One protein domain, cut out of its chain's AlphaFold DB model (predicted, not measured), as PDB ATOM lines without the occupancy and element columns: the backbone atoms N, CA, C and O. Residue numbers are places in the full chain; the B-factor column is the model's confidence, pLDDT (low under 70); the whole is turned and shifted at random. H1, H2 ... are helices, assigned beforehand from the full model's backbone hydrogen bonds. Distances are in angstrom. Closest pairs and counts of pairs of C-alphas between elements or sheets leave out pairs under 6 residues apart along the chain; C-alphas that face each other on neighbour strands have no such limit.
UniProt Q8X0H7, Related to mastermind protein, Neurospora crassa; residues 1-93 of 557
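AT A GLANCE: This is residues 1 to 93 of the 557 residues of the protein "Related to mastermind protein" of Neurospora crassa (UniProt Q8X0H7). The short helix H3 sits in the middle, between H1 on one side and the long H4 on the other. H4 folds back beside H3 as a helical hairpin, H1 packs nearly crosswise on H3 with residues 10 to 14, and little H2 sits at a corner by the first residues of H3. Residues 83 to 93, the last part of H4 and Asn 93, stick out. The printed part has 93 residues with four named helices in the order H1, H2, H3, H4, no named strand, and the class all helix. It is only just compact, close to loose, with a radius of gyration of the C-alphas of 14.8 A, and elongated, spanning 48 by 29 by 26 A.

IN THESE COORDINATES: H1, residues 7 to 25, begins at C-alpha 7 (8.662, 43.471, -39.341) and is 26.8 A long. H2 is residues 36 to 42, 10.0 A. H3 is residues 47 to 58, 16.0 A. H4, residues 65 to 92, is 40.4 A long and ends at C-alpha 92 (16.033, 19.598, -15.451).

HOW THE PARTS SIT: H3 is the hub, touching three helices. H1 touches it, the closest C-alphas being Lys 10 and Val 53, 6.9 A apart, only just about perpendicular at 72 degrees. H2 and H3 only just touch, only at the corner, with 3 pairs of C-alphas within 8 A; the closest are Phe 40 and Gly 50, 6.1 A. H1 and H2 are close but not clearly touching, C-alphas 16 and 39 being closest at 7.7 A. H3 and H4 touch, closest at the C-alphas of Tyr 51 and Thr 75, 5.9 A, at a shallow tilt of 21 degrees, opposite ways. H4 is apart from H1 and H2. In H1, H2, H3 and H4 every O i to N i+4 pair is within hydrogen-bond range.

THE WHOLE: The C-alphas farthest apart, Arg 26 and Ile 91, are 47.7 A apart. The printed part has no cut and no long link. Mean pLDDT of the printed part is 75.1; residues 1 to 4, 31, 58 to 63, 65 to 66 and 92 to 93 are under 70.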
ATOM      1  N   MET A   1       9.372  25.970 -32.342       39.59
ATOM      2  CA  MET A   1       8.978  26.998 -33.326       39.59
ATOM      3  C   MET A   1       9.732  28.262 -32.963       39.59
ATOM      4  O   MET A   1       9.609  28.681 -31.821       39.59
ATOM      5  N   ALA A   2      10.586  28.788 -33.843       42.31
ATOM      6  CA  ALA A   2      11.265  30.054 -33.561       42.31
ATOM      7  C   ALA A   2      10.217  31.184 -33.563       42.31
ATOM      8  O   ALA A   2       9.363  31.179 -34.456       42.31
ATOM      9  N   PRO A   3      10.227  32.106 -32.586       56.75
ATOM     10  CA  PRO A   3       9.271  33.204 -32.553       56.75
ATOM     11  C   PRO A   3       9.427  34.053 -33.818       56.75
ATOM     12  O   PRO A   3      10.526  34.489 -34.166       56.75
ATOM     13  N   HIS A   4       8.324  34.249 -34.539       60.59
ATOM     14  CA  HIS A   4       8.314  35.055 -35.752       60.59
ATOM     15  C   HIS A   4       8.485  36.524 -35.349       60.59
ATOM     16  O   HIS A   4       7.594  37.124 -34.751       60.59
ATOM     17  N   VAL A   5       9.650  37.101 -35.637       74.62
ATOM     18  CA  VAL A   5       9.910  38.520 -35.370       74.62
ATOM     19  C   VAL A   5       9.026  39.342 -36.293       74.62
ATOM     20  O   VAL A   5       9.076  39.168 -37.515       74.62
ATOM     21  N   THR A   6       8.213  40.229 -35.727       82.50
ATOM     22  CA  THR A   6       7.391  41.119 -36.548       82.50
ATOM     23  C   THR A   6       8.297  42.073 -37.343       82.50
ATOM     24  O   THR A   6       9.356  42.474 -36.844       82.50
ATOM     25  N   PRO A   7       7.916  42.473 -38.569       79.25
ATOM     26  CA  PRO A   7       8.662  43.471 -39.341       79.25
ATOM     27  C   PRO A   7       8.930  44.760 -38.546       79.25
ATOM     28  O   PRO A   7      10.007  45.342 -38.650       79.25
ATOM     29  N   THR A   8       7.992  45.153 -37.681       78.62
ATOM     30  CA  THR A   8       8.116  46.305 -36.781       78.62
ATOM     31  C   THR A   8       9.259  46.134 -35.783       78.62
ATOM     32  O   THR A   8      10.090  47.029 -35.643       78.62
ATOM     33  N   THR A   9       9.365  44.967 -35.143       75.38
ATOM     34  CA  THR A   9      10.472  44.656 -34.228       75.38
ATOM     35  C   THR A   9      11.813  44.649 -34.967       75.38
ATOM     36  O   THR A   9      12.793  45.183 -34.454       75.38
ATOM     37  N   LYS A  10      11.866  44.134 -36.207       78.12
ATOM     38  CA  LYS A  10      13.083  44.214 -37.037       78.12
ATOM     39  C   LYS A  10      13.501  45.669 -37.289       78.12
ATOM     40  O   LYS A  10      14.668  46.000 -37.104       78.12
ATOM     41  N   LEU A  11      12.564  46.546 -37.656       81.38
ATOM     42  CA  LEU A  11      12.842  47.969 -37.895       81.38
ATOM     43  C   LEU A  11      13.290  48.710 -36.629       81.38
ATOM     44  O   LEU A  11      14.192  49.542 -36.707       81.38
ATOM     45  N   GLN A  12      12.718  48.386 -35.467       77.50
ATOM     46  CA  GLN A  12      13.139  48.948 -34.179       77.50
ATOM     47  C   GLN A  12      14.574  48.542 -33.825       77.50
ATOM     48  O   GLN A  12      15.375  49.403 -33.461       77.50
ATOM     49  N   ILE A  13      14.931  47.265 -34.016       78.62
ATOM     50  CA  ILE A  13      16.305  46.773 -33.824       78.62
ATOM     51  C   ILE A  13      17.261  47.498 -34.784       78.62
ATOM     52  O   ILE A  13      18.285  48.026 -34.354       78.62
ATOM     53  N   ILE A  14      16.910  47.601 -36.073       83.25
ATOM     54  CA  ILE A  14      17.710  48.323 -37.079       83.25
ATOM     55  C   ILE A  14      17.911  49.791 -36.677       83.25
ATOM     56  O   ILE A  14      19.030  50.302 -36.739       83.25
ATOM     57  N   GLY A  15      16.838  50.472 -36.267       84.94
ATOM     58  CA  GLY A  15      16.871  51.867 -35.832       84.94
ATOM     59  C   GLY A  15      17.769  52.072 -34.615       84.94
ATOM     60  O   GLY A  15      18.596  52.982 -34.611       84.94
ATOM     61  N   ALA A  16      17.683  51.180 -33.628       81.06
ATOM     62  CA  ALA A  16      18.521  51.211 -32.436       81.06
ATOM     63  C   ALA A  16      20.005  51.001 -32.750       81.06
ATOM     64  O   ALA A  16      20.852  51.727 -32.231       81.06
ATOM     65  N   PHE A  17      20.332  50.066 -33.647       82.31
ATOM     66  CA  PHE A  17      21.714  49.853 -34.081       82.31
ATOM     67  C   PHE A  17      22.263  51.035 -34.878       82.31
ATOM     68  O   PHE A  17      23.410  51.433 -34.664       82.31
ATOM     69  N   LYS A  18      21.454  51.645 -35.756       83.62
ATOM     70  CA  LYS A  18      21.844  52.867 -36.477       83.62
ATOM     71  C   LYS A  18      22.074  54.034 -35.519       83.62
ATOM     72  O   LYS A  18      23.081  54.725 -35.655       83.62
ATOM     73  N   LEU A  19      21.197  54.217 -34.532       79.94
ATOM     74  CA  LEU A  19      21.347  55.246 -33.505       79.94
ATOM     75  C   LEU A  19      22.596  55.003 -32.654       79.94
ATOM     76  O   LEU A  19      23.383  55.922 -32.462       79.94
ATOM     77  N   LEU A  20      22.845  53.770 -32.208       79.69
ATOM     78  CA  LEU A  20      24.035  53.452 -31.420       79.69
ATOM     79  C   LEU A  20      25.326  53.640 -32.227       79.69
ATOM     80  O   LEU A  20      26.303  54.178 -31.711       79.69
ATOM     81  N   ARG A  21      25.335  53.240 -33.504       79.31
ATOM     82  CA  ARG A  21      26.467  53.486 -34.408       79.31
ATOM     83  C   ARG A  21      26.701  54.984 -34.602       79.31
ATOM     84  O   ARG A  21      27.848  55.424 -34.556       79.31
ATOM     85  N   PHE A  22      25.634  55.767 -34.755       83.00
ATOM     86  CA  PHE A  22      25.708  57.226 -34.834       83.00
ATOM     87  C   PHE A  22      26.267  57.838 -33.540       83.00
ATOM     88  O   PHE A  22      27.218  58.617 -33.594       83.00
ATOM     89  N   LEU A  23      25.770  57.422 -32.373       79.12
ATOM     90  CA  LEU A  23      26.258  57.883 -31.069       79.12
ATOM     91  C   LEU A  23      27.734  57.511 -30.833       79.12
ATOM     92  O   LEU A  23      28.500  58.336 -30.332       79.12
ATOM     93  N   ARG A  24      28.168  56.319 -31.271       76.94
ATOM     94  CA  ARG A  24      29.584  55.906 -31.253       76.94
ATOM     95  C   ARG A  24      30.450  56.750 -32.192       76.94
ATOM     96  O   ARG A  24      31.531  57.162 -31.791       76.94
ATOM     97  N   SER A  25      29.972  57.056 -33.403       80.00
ATOM     98  CA  SER A  25      30.711  57.903 -34.360       80.00
ATOM     99  C   SER A  25      30.918  59.336 -33.870       80.00
ATOM    100  O   SER A  25      31.876  59.989 -34.267       80.00
ATOM    101  N   ARG A  26      30.051  59.820 -32.972       83.94
ATOM    102  CA  ARG A  26      30.173  61.146 -32.357       83.94
ATOM    103  C   ARG A  26      30.995  61.156 -31.066       83.94
ATOM    104  O   ARG A  26      30.971  62.162 -30.366       83.94
ATOM    105  N   HIS A  27      31.690  60.062 -30.740       70.06
ATOM    106  CA  HIS A  27      32.481  59.910 -29.511       70.06
ATOM    107  C   HIS A  27      31.700  60.201 -28.213       70.06
ATOM    108  O   HIS A  27      32.303  60.456 -27.177       70.06
ATOM    109  N   GLN A  28      30.361  60.133 -28.232       70.25
ATOM    110  CA  GLN A  28      29.548  60.391 -27.035       70.25
ATOM    111  C   GLN A  28      29.627  59.250 -26.014       70.25
ATOM    112  O   GLN A  28      29.255  59.427 -24.859       70.25
ATOM    113  N   PHE A  29      30.144  58.092 -26.428       72.06
ATOM    114  CA  PHE A  29      30.350  56.933 -25.574       72.06
ATOM    115  C   PHE A  29      31.760  56.368 -25.782       72.06
ATOM    116  O   PHE A  29      32.143  56.120 -26.931       72.06
ATOM    117  N   PRO A  30      32.526  56.113 -24.705       74.25
ATOM    118  CA  PRO A  30      33.766  55.354 -24.790       74.25
ATOM    119  C   PRO A  30      33.512  53.978 -25.432       74.25
ATOM    120  O   PRO A  30      32.491  53.344 -25.119       74.25
ATOM    121  N   PRO A  31      34.404  53.485 -26.312       67.75
ATOM    122  CA  PRO A  31      34.291  52.138 -26.864       67.75
ATOM    123  C   PRO A  31      34.216  51.106 -25.726       67.75
ATOM    124  O   PRO A  31      35.037  51.122 -24.815       67.75
ATOM    125  N   GLY A  32      33.200  50.235 -25.764       75.12
ATOM    126  CA  GLY A  32      32.968  49.184 -24.759       75.12
ATOM    127  C   GLY A  32      31.876  49.464 -23.715       75.12
ATOM    128  O   GLY A  32      31.563  48.576 -22.934       75.12
ATOM    129  N   THR A  33      31.254  50.646 -23.708       77.81
ATOM    130  CA  THR A  33      30.238  51.010 -22.690       77.81
ATOM    131  C   THR A  33      28.862  50.372 -22.871       77.81
ATOM    132  O   THR A  33      28.147  50.194 -21.891       77.81
ATOM    133  N   ILE A  34      28.474  50.027 -24.100       78.81
ATOM    134  CA  ILE A  34      27.186  49.384 -24.395       78.81
ATOM    135  C   ILE A  34      27.475  48.171 -25.266       78.81
ATOM    136  O   ILE A  34      27.928  48.328 -26.408       78.81
ATOM    137  N   SER A  35      27.246  46.972 -24.732       86.25
ATOM    138  CA  SER A  35      27.427  45.724 -25.473       86.25
ATOM    139  C   SER A  35      26.220  45.442 -26.374       86.25
ATOM    140  O   SER A  35      25.111  45.912 -26.115       86.25
ATOM    141  N   ASN A  36      26.403  44.629 -27.421       83.62
ATOM    142  CA  ASN A  36      25.281  44.170 -28.255       83.62
ATOM    143  C   ASN A  36      24.213  43.449 -27.408       83.62
ATOM    144  O   ASN A  36      23.018  43.584 -27.660       83.62
ATOM    145  N   ASN A  37      24.639  42.773 -26.337       83.06
ATOM    146  CA  ASN A  37      23.755  42.122 -25.376       83.06
ATOM    147  C   ASN A  37      22.856  43.100 -24.612       83.06
ATOM    148  O   ASN A  37      21.703  42.767 -24.339       83.06
ATOM    149  N   ASP A  38      23.343  44.298 -24.293       83.56
ATOM    150  CA  ASP A  38      22.545  45.311 -23.594       83.56
ATOM    151  C   ASP A  38      21.452  45.873 -24.505       83.56
ATOM    152  O   ASP A  38      20.331  46.110 -24.060       83.56
ATOM    153  N   ILE A  39      21.737  45.984 -25.806       79.62
ATOM    154  CA  ILE A  39      20.749  46.366 -26.822       79.62
ATOM    155  C   ILE A  39      19.667  45.289 -26.922       79.62
ATOM    156  O   ILE A  39      18.481  45.601 -26.881       79.62
ATOM    157  N   PHE A  40      20.047  44.012 -27.002       87.62
ATOM    158  CA  PHE A  40      19.069  42.923 -27.074       87.62
ATOM    159  C   PHE A  40      18.176  42.871 -25.831       87.62
ATOM    160  O   PHE A  40      16.964  42.694 -25.957       87.62
ATOM    161  N   ARG A  41      18.750  43.122 -24.646       84.62
ATOM    162  CA  ARG A  41      17.995  43.259 -23.393       84.62
ATOM    163  C   ARG A  41      17.026  44.439 -23.427       84.62
ATOM    164  O   ARG A  41      15.875  44.262 -23.042       84.62
ATOM    165  N   LEU A  42      17.449  45.598 -23.938       81.56
ATOM    166  CA  LEU A  42      16.608  46.796 -24.036       81.56
ATOM    167  C   LEU A  42      15.347  46.559 -24.885       81.56
ATOM    168  O   LEU A  42      14.274  47.052 -24.551       81.56
ATOM    169  N   PHE A  43      15.464  45.774 -25.959       82.44
ATOM    170  CA  PHE A  43      14.347  45.467 -26.862       82.44
ATOM    171  C   PHE A  43      13.622  44.156 -26.531       82.44
ATOM    172  O   PHE A  43      12.722  43.761 -27.269       82.44
ATOM    173  N   SER A  44      13.988  43.477 -25.435       87.94
ATOM    174  CA  SER A  44      13.460  42.148 -25.080       87.94
ATOM    175  C   SER A  44      13.588  41.125 -26.221       87.94
ATOM    176  O   SER A  44      12.722  40.275 -26.428       87.94
ATOM    177  N   VAL A  45      14.676  41.211 -26.988       84.12
ATOM    178  CA  VAL A  45      14.973  40.321 -28.116       84.12
ATOM    179  C   VAL A  45      15.955  39.256 -27.642       84.12
ATOM    180  O   VAL A  45      16.938  39.569 -26.972       84.12
ATOM    181  N   SER A  46      15.722  37.984 -27.984       86.50
ATOM    182  CA  SER A  46      16.697  36.933 -27.664       86.50
ATOM    183  C   SER A  46      18.015  37.184 -28.400       86.50
ATOM    184  O   SER A  46      18.003  37.669 -29.534       86.50
ATOM    185  N   ARG A  47      19.155  36.829 -27.787       84.81
ATOM    186  CA  ARG A  47      20.491  37.003 -28.393       84.81
ATOM    187  C   ARG A  47      20.530  36.469 -29.821       84.81
ATOM    188  O   ARG A  47      20.883  37.197 -30.737       84.81
ATOM    189  N   THR A  48      20.068  35.242 -30.023       81.50
ATOM    190  CA  THR A  48      20.032  34.559 -31.321       81.50
ATOM    191  C   THR A  48      19.244  35.338 -32.365       81.50
ATOM    192  O   THR A  48      19.695  35.514 -33.494       81.50
ATOM    193  N   THR A  49      18.081  35.862 -31.980       83.12
ATOM    194  CA  THR A  49      17.255  36.692 -32.860       83.12
ATOM    195  C   THR A  49      17.952  38.010 -33.187       83.12
ATOM    196  O   THR A  49      17.959  38.440 -34.339       83.12
ATOM    197  N   GLY A  50      18.571  38.628 -32.182       86.50
ATOM    198  CA  GLY A  50      19.342  39.855 -32.313       86.50
ATOM    199  C   GLY A  50      20.526  39.709 -33.268       86.50
ATOM    200  O   GLY A  50      20.647  40.488 -34.212       86.50
ATOM    201  N   TYR A  51      21.348  38.672 -33.087       87.06
ATOM    202  CA  TYR A  51      22.480  38.368 -33.966       87.06
ATOM    203  C   TYR A  51      22.039  37.957 -35.370       87.06
ATOM    204  O   TYR A  51      22.672  38.354 -36.343       87.06
ATOM    205  N   ARG A  52      20.906  37.259 -35.518       81.94
ATOM    206  CA  ARG A  52      20.346  36.948 -36.841       81.94
ATOM    207  C   ARG A  52      19.925  38.210 -37.589       81.94
ATOM    208  O   ARG A  52      20.291  38.383 -38.746       81.94
ATOM    209  N   VAL A  53      19.219  39.123 -36.923       81.69
ATOM    210  CA  VAL A  53      18.848  40.422 -37.508       81.69
ATOM    211  C   VAL A  53      20.099  41.242 -37.837       81.69
ATOM    212  O   VAL A  53      20.169  41.827 -38.913       81.69
ATOM    213  N   LEU A  54      21.122  41.224 -36.977       80.62
ATOM    214  CA  LEU A  54      22.412  41.842 -37.286       80.62
ATOM    215  C   LEU A  54      23.075  41.227 -38.515       80.62
ATOM    216  O   LEU A  54      23.520  41.980 -39.377       80.62
ATOM    217  N   SER A  55      23.103  39.900 -38.634       76.44
ATOM    218  CA  SER A  55      23.659  39.202 -39.798       76.44
ATOM    219  C   SER A  55      22.929  39.587 -41.095       76.44
ATOM    220  O   SER A  55      23.566  39.884 -42.099       76.44
ATOM    221  N   GLU A  56      21.596  39.723 -41.065       75.69
ATOM    222  CA  GLU A  56      20.795  40.163 -42.222       75.69
ATOM    223  C   GLU A  56      21.118  41.613 -42.635       75.69
ATOM    224  O   GLU A  56      21.244  41.915 -43.822       75.69
ATOM    225  N   ILE A  57      21.297  42.520 -41.667       71.12
ATOM    226  CA  ILE A  57      21.633  43.933 -41.929       71.12
ATOM    227  C   ILE A  57      23.057  44.067 -42.477       71.12
ATOM    228  O   ILE A  57      23.316  44.852 -43.389       71.12
ATOM    229  N   THR A  58      23.987  43.304 -41.910       60.97
ATOM    230  CA  THR A  58      25.417  43.354 -42.231       60.97
ATOM    231  C   THR A  58      25.752  42.746 -43.591       60.97
ATOM    232  O   THR A  58      26.739  43.134 -44.207       60.97
ATOM    233  N   VAL A  59      24.894  41.878 -44.135       56.66
ATOM    234  CA  VAL A  59      24.980  41.416 -45.532       56.66
ATOM    235  C   VAL A  59      24.753  42.555 -46.541       56.66
ATOM    236  O   VAL A  59      25.199  42.446 -47.679       56.66
ATOM    237  N   SER A  60      24.139  43.670 -46.129       53.12
ATOM    238  CA  SER A  60      23.827  44.809 -47.008       53.12
ATOM    239  C   SER A  60      24.852  45.956 -46.967       53.12
ATOM    240  O   SER A  60      24.620  46.986 -47.597       53.12
ATOM    241  N   GLN A  61      25.957  45.835 -46.221       51.47
ATOM    242  CA  GLN A  61      27.004  46.867 -46.135       51.47
ATOM    243  C   GLN A  61      28.408  46.259 -46.261       51.47
ATOM    244  O   GLN A  61      28.624  45.115 -45.860       51.47
ATOM    245  N   ASP A  62      29.357  47.042 -46.786       61.91
ATOM    246  CA  ASP A  62      30.775  46.685 -46.927       61.91
ATOM    247  C   ASP A  62      31.443  46.529 -45.554       61.91
ATOM    248  O   ASP A  62      32.069  47.446 -45.022       61.91
ATOM    249  N   LEU A  63      31.276  45.361 -44.939       67.62
ATOM    250  CA  LEU A  63      32.091  44.941 -43.806       67.62
ATOM    251  C   LEU A  63      33.361  44.285 -44.305       67.62
ATOM    252  O   LEU A  63      33.363  43.539 -45.287       67.62
ATOM    253  N   THR A  64      34.438  44.507 -43.564       77.50
ATOM    254  CA  THR A  64      35.674  43.773 -43.797       77.50
ATOM    255  C   THR A  64      35.448  42.283 -43.522       77.50
ATOM    256  O   THR A  64      34.648  41.897 -42.663       77.50
ATOM    257  N   ALA A  65      36.160  41.411 -44.242       67.31
ATOM    258  CA  ALA A  65      36.031  39.960 -44.074       67.31
ATOM    259  C   ALA A  65      36.261  39.507 -42.615       67.31
ATOM    260  O   ALA A  65      35.637  38.548 -42.159       67.31
ATOM    261  N   SER A  66      37.095  40.231 -41.861       60.72
ATOM    262  CA  SER A  66      37.351  39.995 -40.437       60.72
ATOM    263  C   SER A  66      36.154  40.305 -39.537       60.72
ATOM    264  O   SER A  66      35.892  39.554 -38.601       60.72
ATOM    265  N   GLU A  67      35.398  41.369 -39.815       70.12
ATOM    266  CA  GLU A  67      34.202  41.711 -39.034       70.12
ATOM    267  C   GLU A  67      33.069  40.714 -39.285       70.12
ATOM    268  O   GLU A  67      32.378  40.318 -38.347       70.12
ATOM    269  N   ARG A  68      32.916  40.246 -40.533       76.69
ATOM    270  CA  ARG A  68      31.954  39.185 -40.864       76.69
ATOM    271  C   ARG A  68      32.304  37.877 -40.149       76.69
ATOM    272  O   ARG A  68      31.439  37.292 -39.509       76.69
ATOM    273  N   ALA A  69      33.575  37.472 -40.171       72.56
ATOM    274  CA  ALA A  69      34.028  36.269 -39.474       72.56
ATOM    275  C   ALA A  69      33.826  36.349 -37.947       72.56
ATOM    276  O   ALA A  69      33.474  35.348 -37.323       72.56
ATOM    277  N   ALA A  70      34.013  37.528 -37.343       71.81
ATOM    278  CA  ALA A  70      33.757  37.739 -35.920       71.81
ATOM    279  C   ALA A  70      32.261  37.626 -35.582       71.81
ATOM    280  O   ALA A  70      31.902  36.971 -34.604       71.81
ATOM    281  N   LEU A  71      31.391  38.204 -36.415       74.25
ATOM    282  CA  LEU A  71      29.941  38.147 -36.225       74.25
ATOM    283  C   LEU A  71      29.391  36.723 -36.417       74.25
ATOM    284  O   LEU A  71      28.533  36.286 -35.650       74.25
ATOM    285  N   ASP A  72      29.927  35.972 -37.382       75.75
ATOM    286  CA  ASP A  72      29.588  34.561 -37.596       75.75
ATOM    287  C   ASP A  72      30.038  33.688 -36.413       75.75
ATOM    288  O   ASP A  72      29.287  32.824 -35.953       75.75
ATOM    289  N   ALA A  73      31.235  33.938 -35.868       70.44
ATOM    290  CA  ALA A  73      31.735  33.235 -34.687       70.44
ATOM    291  C   ALA A  73      30.899  33.536 -33.431       70.44
ATOM    292  O   ALA A  73      30.580  32.620 -32.671       70.44
ATOM    293  N   GLU A  74      30.501  34.794 -33.227       73.31
ATOM    294  CA  GLU A  74      29.644  35.207 -32.110       73.31
ATOM    295  C   GLU A  74      28.231  34.612 -32.234       73.31
ATOM    296  O   GLU A  74      27.667  34.122 -31.255       73.31
ATOM    297  N   THR A  75      27.690  34.553 -33.455       75.88
ATOM    298  CA  THR A  75      26.395  33.914 -33.741       75.88
ATOM    299  C   THR A  75      26.441  32.405 -33.488       75.88
ATOM    300  O   THR A  75      25.513  31.850 -32.900       75.88
ATOM    301  N   ALA A  76      27.529  31.735 -33.884       71.69
ATOM    302  CA  ALA A  76      27.728  30.313 -33.618       71.69
ATOM    303  C   ALA A  76      27.826  30.021 -32.109       71.69
ATOM    304  O   ALA A  76      27.192  29.081 -31.631       71.69
ATOM    305  N   ALA A  77      28.545  30.856 -31.352       73.31
ATOM    306  CA  ALA A  77      28.644  30.728 -29.899       73.31
ATOM    307  C   ALA A  77      27.291  30.954 -29.196       73.31
ATOM    308  O   ALA A  77      26.944  30.217 -28.276       73.31
ATOM    309  N   ALA A  78      26.496  31.926 -29.656       71.62
ATOM    310  CA  ALA A  78      25.163  32.185 -29.111       71.62
ATOM    311  C   ALA A  78      24.183  31.024 -29.373       71.62
ATOM    312  O   ALA A  78      23.399  30.672 -28.493       71.62
ATOM    313  N   LEU A  79      24.245  30.405 -30.559       75.88
ATOM    314  CA  LEU A  79      23.458  29.208 -30.879       75.88
ATOM    315  C   LEU A  79      23.854  28.009 -30.010       75.88
ATOM    316  O   LEU A  79      22.980  27.276 -29.553       75.88
ATOM    317  N   GLU A  80      25.151  27.825 -29.756       76.56
ATOM    318  CA  GLU A  80      25.647  26.762 -28.877       76.56
ATOM    319  C   GLU A  80      25.196  26.965 -27.419       76.56
ATOM    320  O   GLU A  80      24.771  26.012 -26.766       76.56
ATOM    321  N   GLU A  81      25.225  28.202 -26.910       78.44
ATOM    322  CA  GLU A  81      24.719  28.544 -25.572       78.44
ATOM    323  C   GLU A  81      23.206  28.275 -25.449       78.44
ATOM    324  O   GLU A  81      22.769  27.678 -24.464       78.44
ATOM    325  N   GLU A  82      22.405  28.645 -26.457       77.06
ATOM    326  CA  GLU A  82      20.957  28.382 -26.486       77.06
ATOM    327  C   GLU A  82      20.638  26.882 -26.568       77.06
ATOM    328  O   GLU A  82      19.746  26.395 -25.870       77.06
ATOM    329  N   GLU A  83      21.373  26.123 -27.384       76.56
ATOM    330  CA  GLU A  83      21.206  24.670 -27.483       76.56
ATOM    331  C   GLU A  83      21.548  23.985 -26.152       76.56
ATOM    332  O   GLU A  83      20.782  23.147 -25.676       76.56
ATOM    333  N   ASN A  84      22.636  24.399 -25.496       73.19
ATOM    334  CA  ASN A  84      23.014  23.903 -24.172       73.19
ATOM    335  C   ASN A  84      21.977  24.268 -23.096       73.19
ATOM    336  O   ASN A  84      21.646  23.429 -22.257       73.19
ATOM    337  N   ALA A  85      21.421  25.484 -23.132       72.50
ATOM    338  CA  ALA A  85      20.352  25.901 -22.225       72.50
ATOM    339  C   ALA A  85      19.071  25.082 -22.441       72.50
ATOM    340  O   ALA A  85      18.430  24.668 -21.476       72.50
ATOM    341  N   ARG A  86      18.733  24.771 -23.696       74.94
ATOM    342  CA  ARG A  86      17.589  23.922 -24.039       74.94
ATOM    343  C   ARG A  86      17.793  22.468 -23.613       74.94
ATOM    344  O   ARG A  86      16.858  21.847 -23.118       74.94
ATOM    345  N   ILE A  87      19.003  21.928 -23.761       72.81
ATOM    346  CA  ILE A  87      19.368  20.605 -23.231       72.81
ATOM    347  C   ILE A  87      19.205  20.595 -21.707       72.81
ATOM    348  O   ILE A  87      18.587  19.685 -21.159       72.81
ATOM    349  N   ALA A  88      19.693  21.632 -21.023       71.06
ATOM    350  CA  ALA A  88      19.533  21.771 -19.579       71.06
ATOM    351  C   ALA A  88      18.057  21.907 -19.163       71.06
ATOM    352  O   ALA A  88      17.676  21.359 -18.133       71.06
ATOM    353  N   GLU A  89      17.219  22.585 -19.948       76.94
ATOM    354  CA  GLU A  89      15.772  22.673 -19.713       76.94
ATOM    355  C   GLU A  89      15.093  21.304 -19.861       76.94
ATOM    356  O   GLU A  89      14.352  20.900 -18.970       76.94
ATOM    357  N   ILE A  90      15.394  20.558 -20.930       72.06
ATOM    358  CA  ILE A  90      14.847  19.211 -21.168       72.06
ATOM    359  C   ILE A  90      15.245  18.250 -20.039       72.06
ATOM    360  O   ILE A  90      14.418  17.459 -19.588       72.06
ATOM    361  N   ILE A  91      16.494  18.327 -19.567       71.12
ATOM    362  CA  ILE A  91      17.011  17.461 -18.499       71.12
ATOM    363  C   ILE A  91      16.435  17.851 -17.130       71.12
ATOM    364  O   ILE A  91      16.037  16.978 -16.363       71.12
ATOM    365  N   ASN A  92      16.393  19.145 -16.800       65.06
ATOM    366  CA  ASN A  92      16.033  19.598 -15.451       65.06
ATOM    367  C   ASN A  92      14.528  19.825 -15.254       65.06
ATOM    368  O   ASN A  92      14.062  19.791 -14.118       65.06
ATOM    369  N   ASN A  93      13.770  20.056 -16.328       61.97
ATOM    370  CA  ASN A  93      12.333  20.318 -16.295       61.97
ATOM    371  C   ASN A  93      11.621  19.546 -17.421       61.97
ATOM    372  O   ASN A  93      11.173  20.142 -18.406       61.97
TER     373      ASN A  93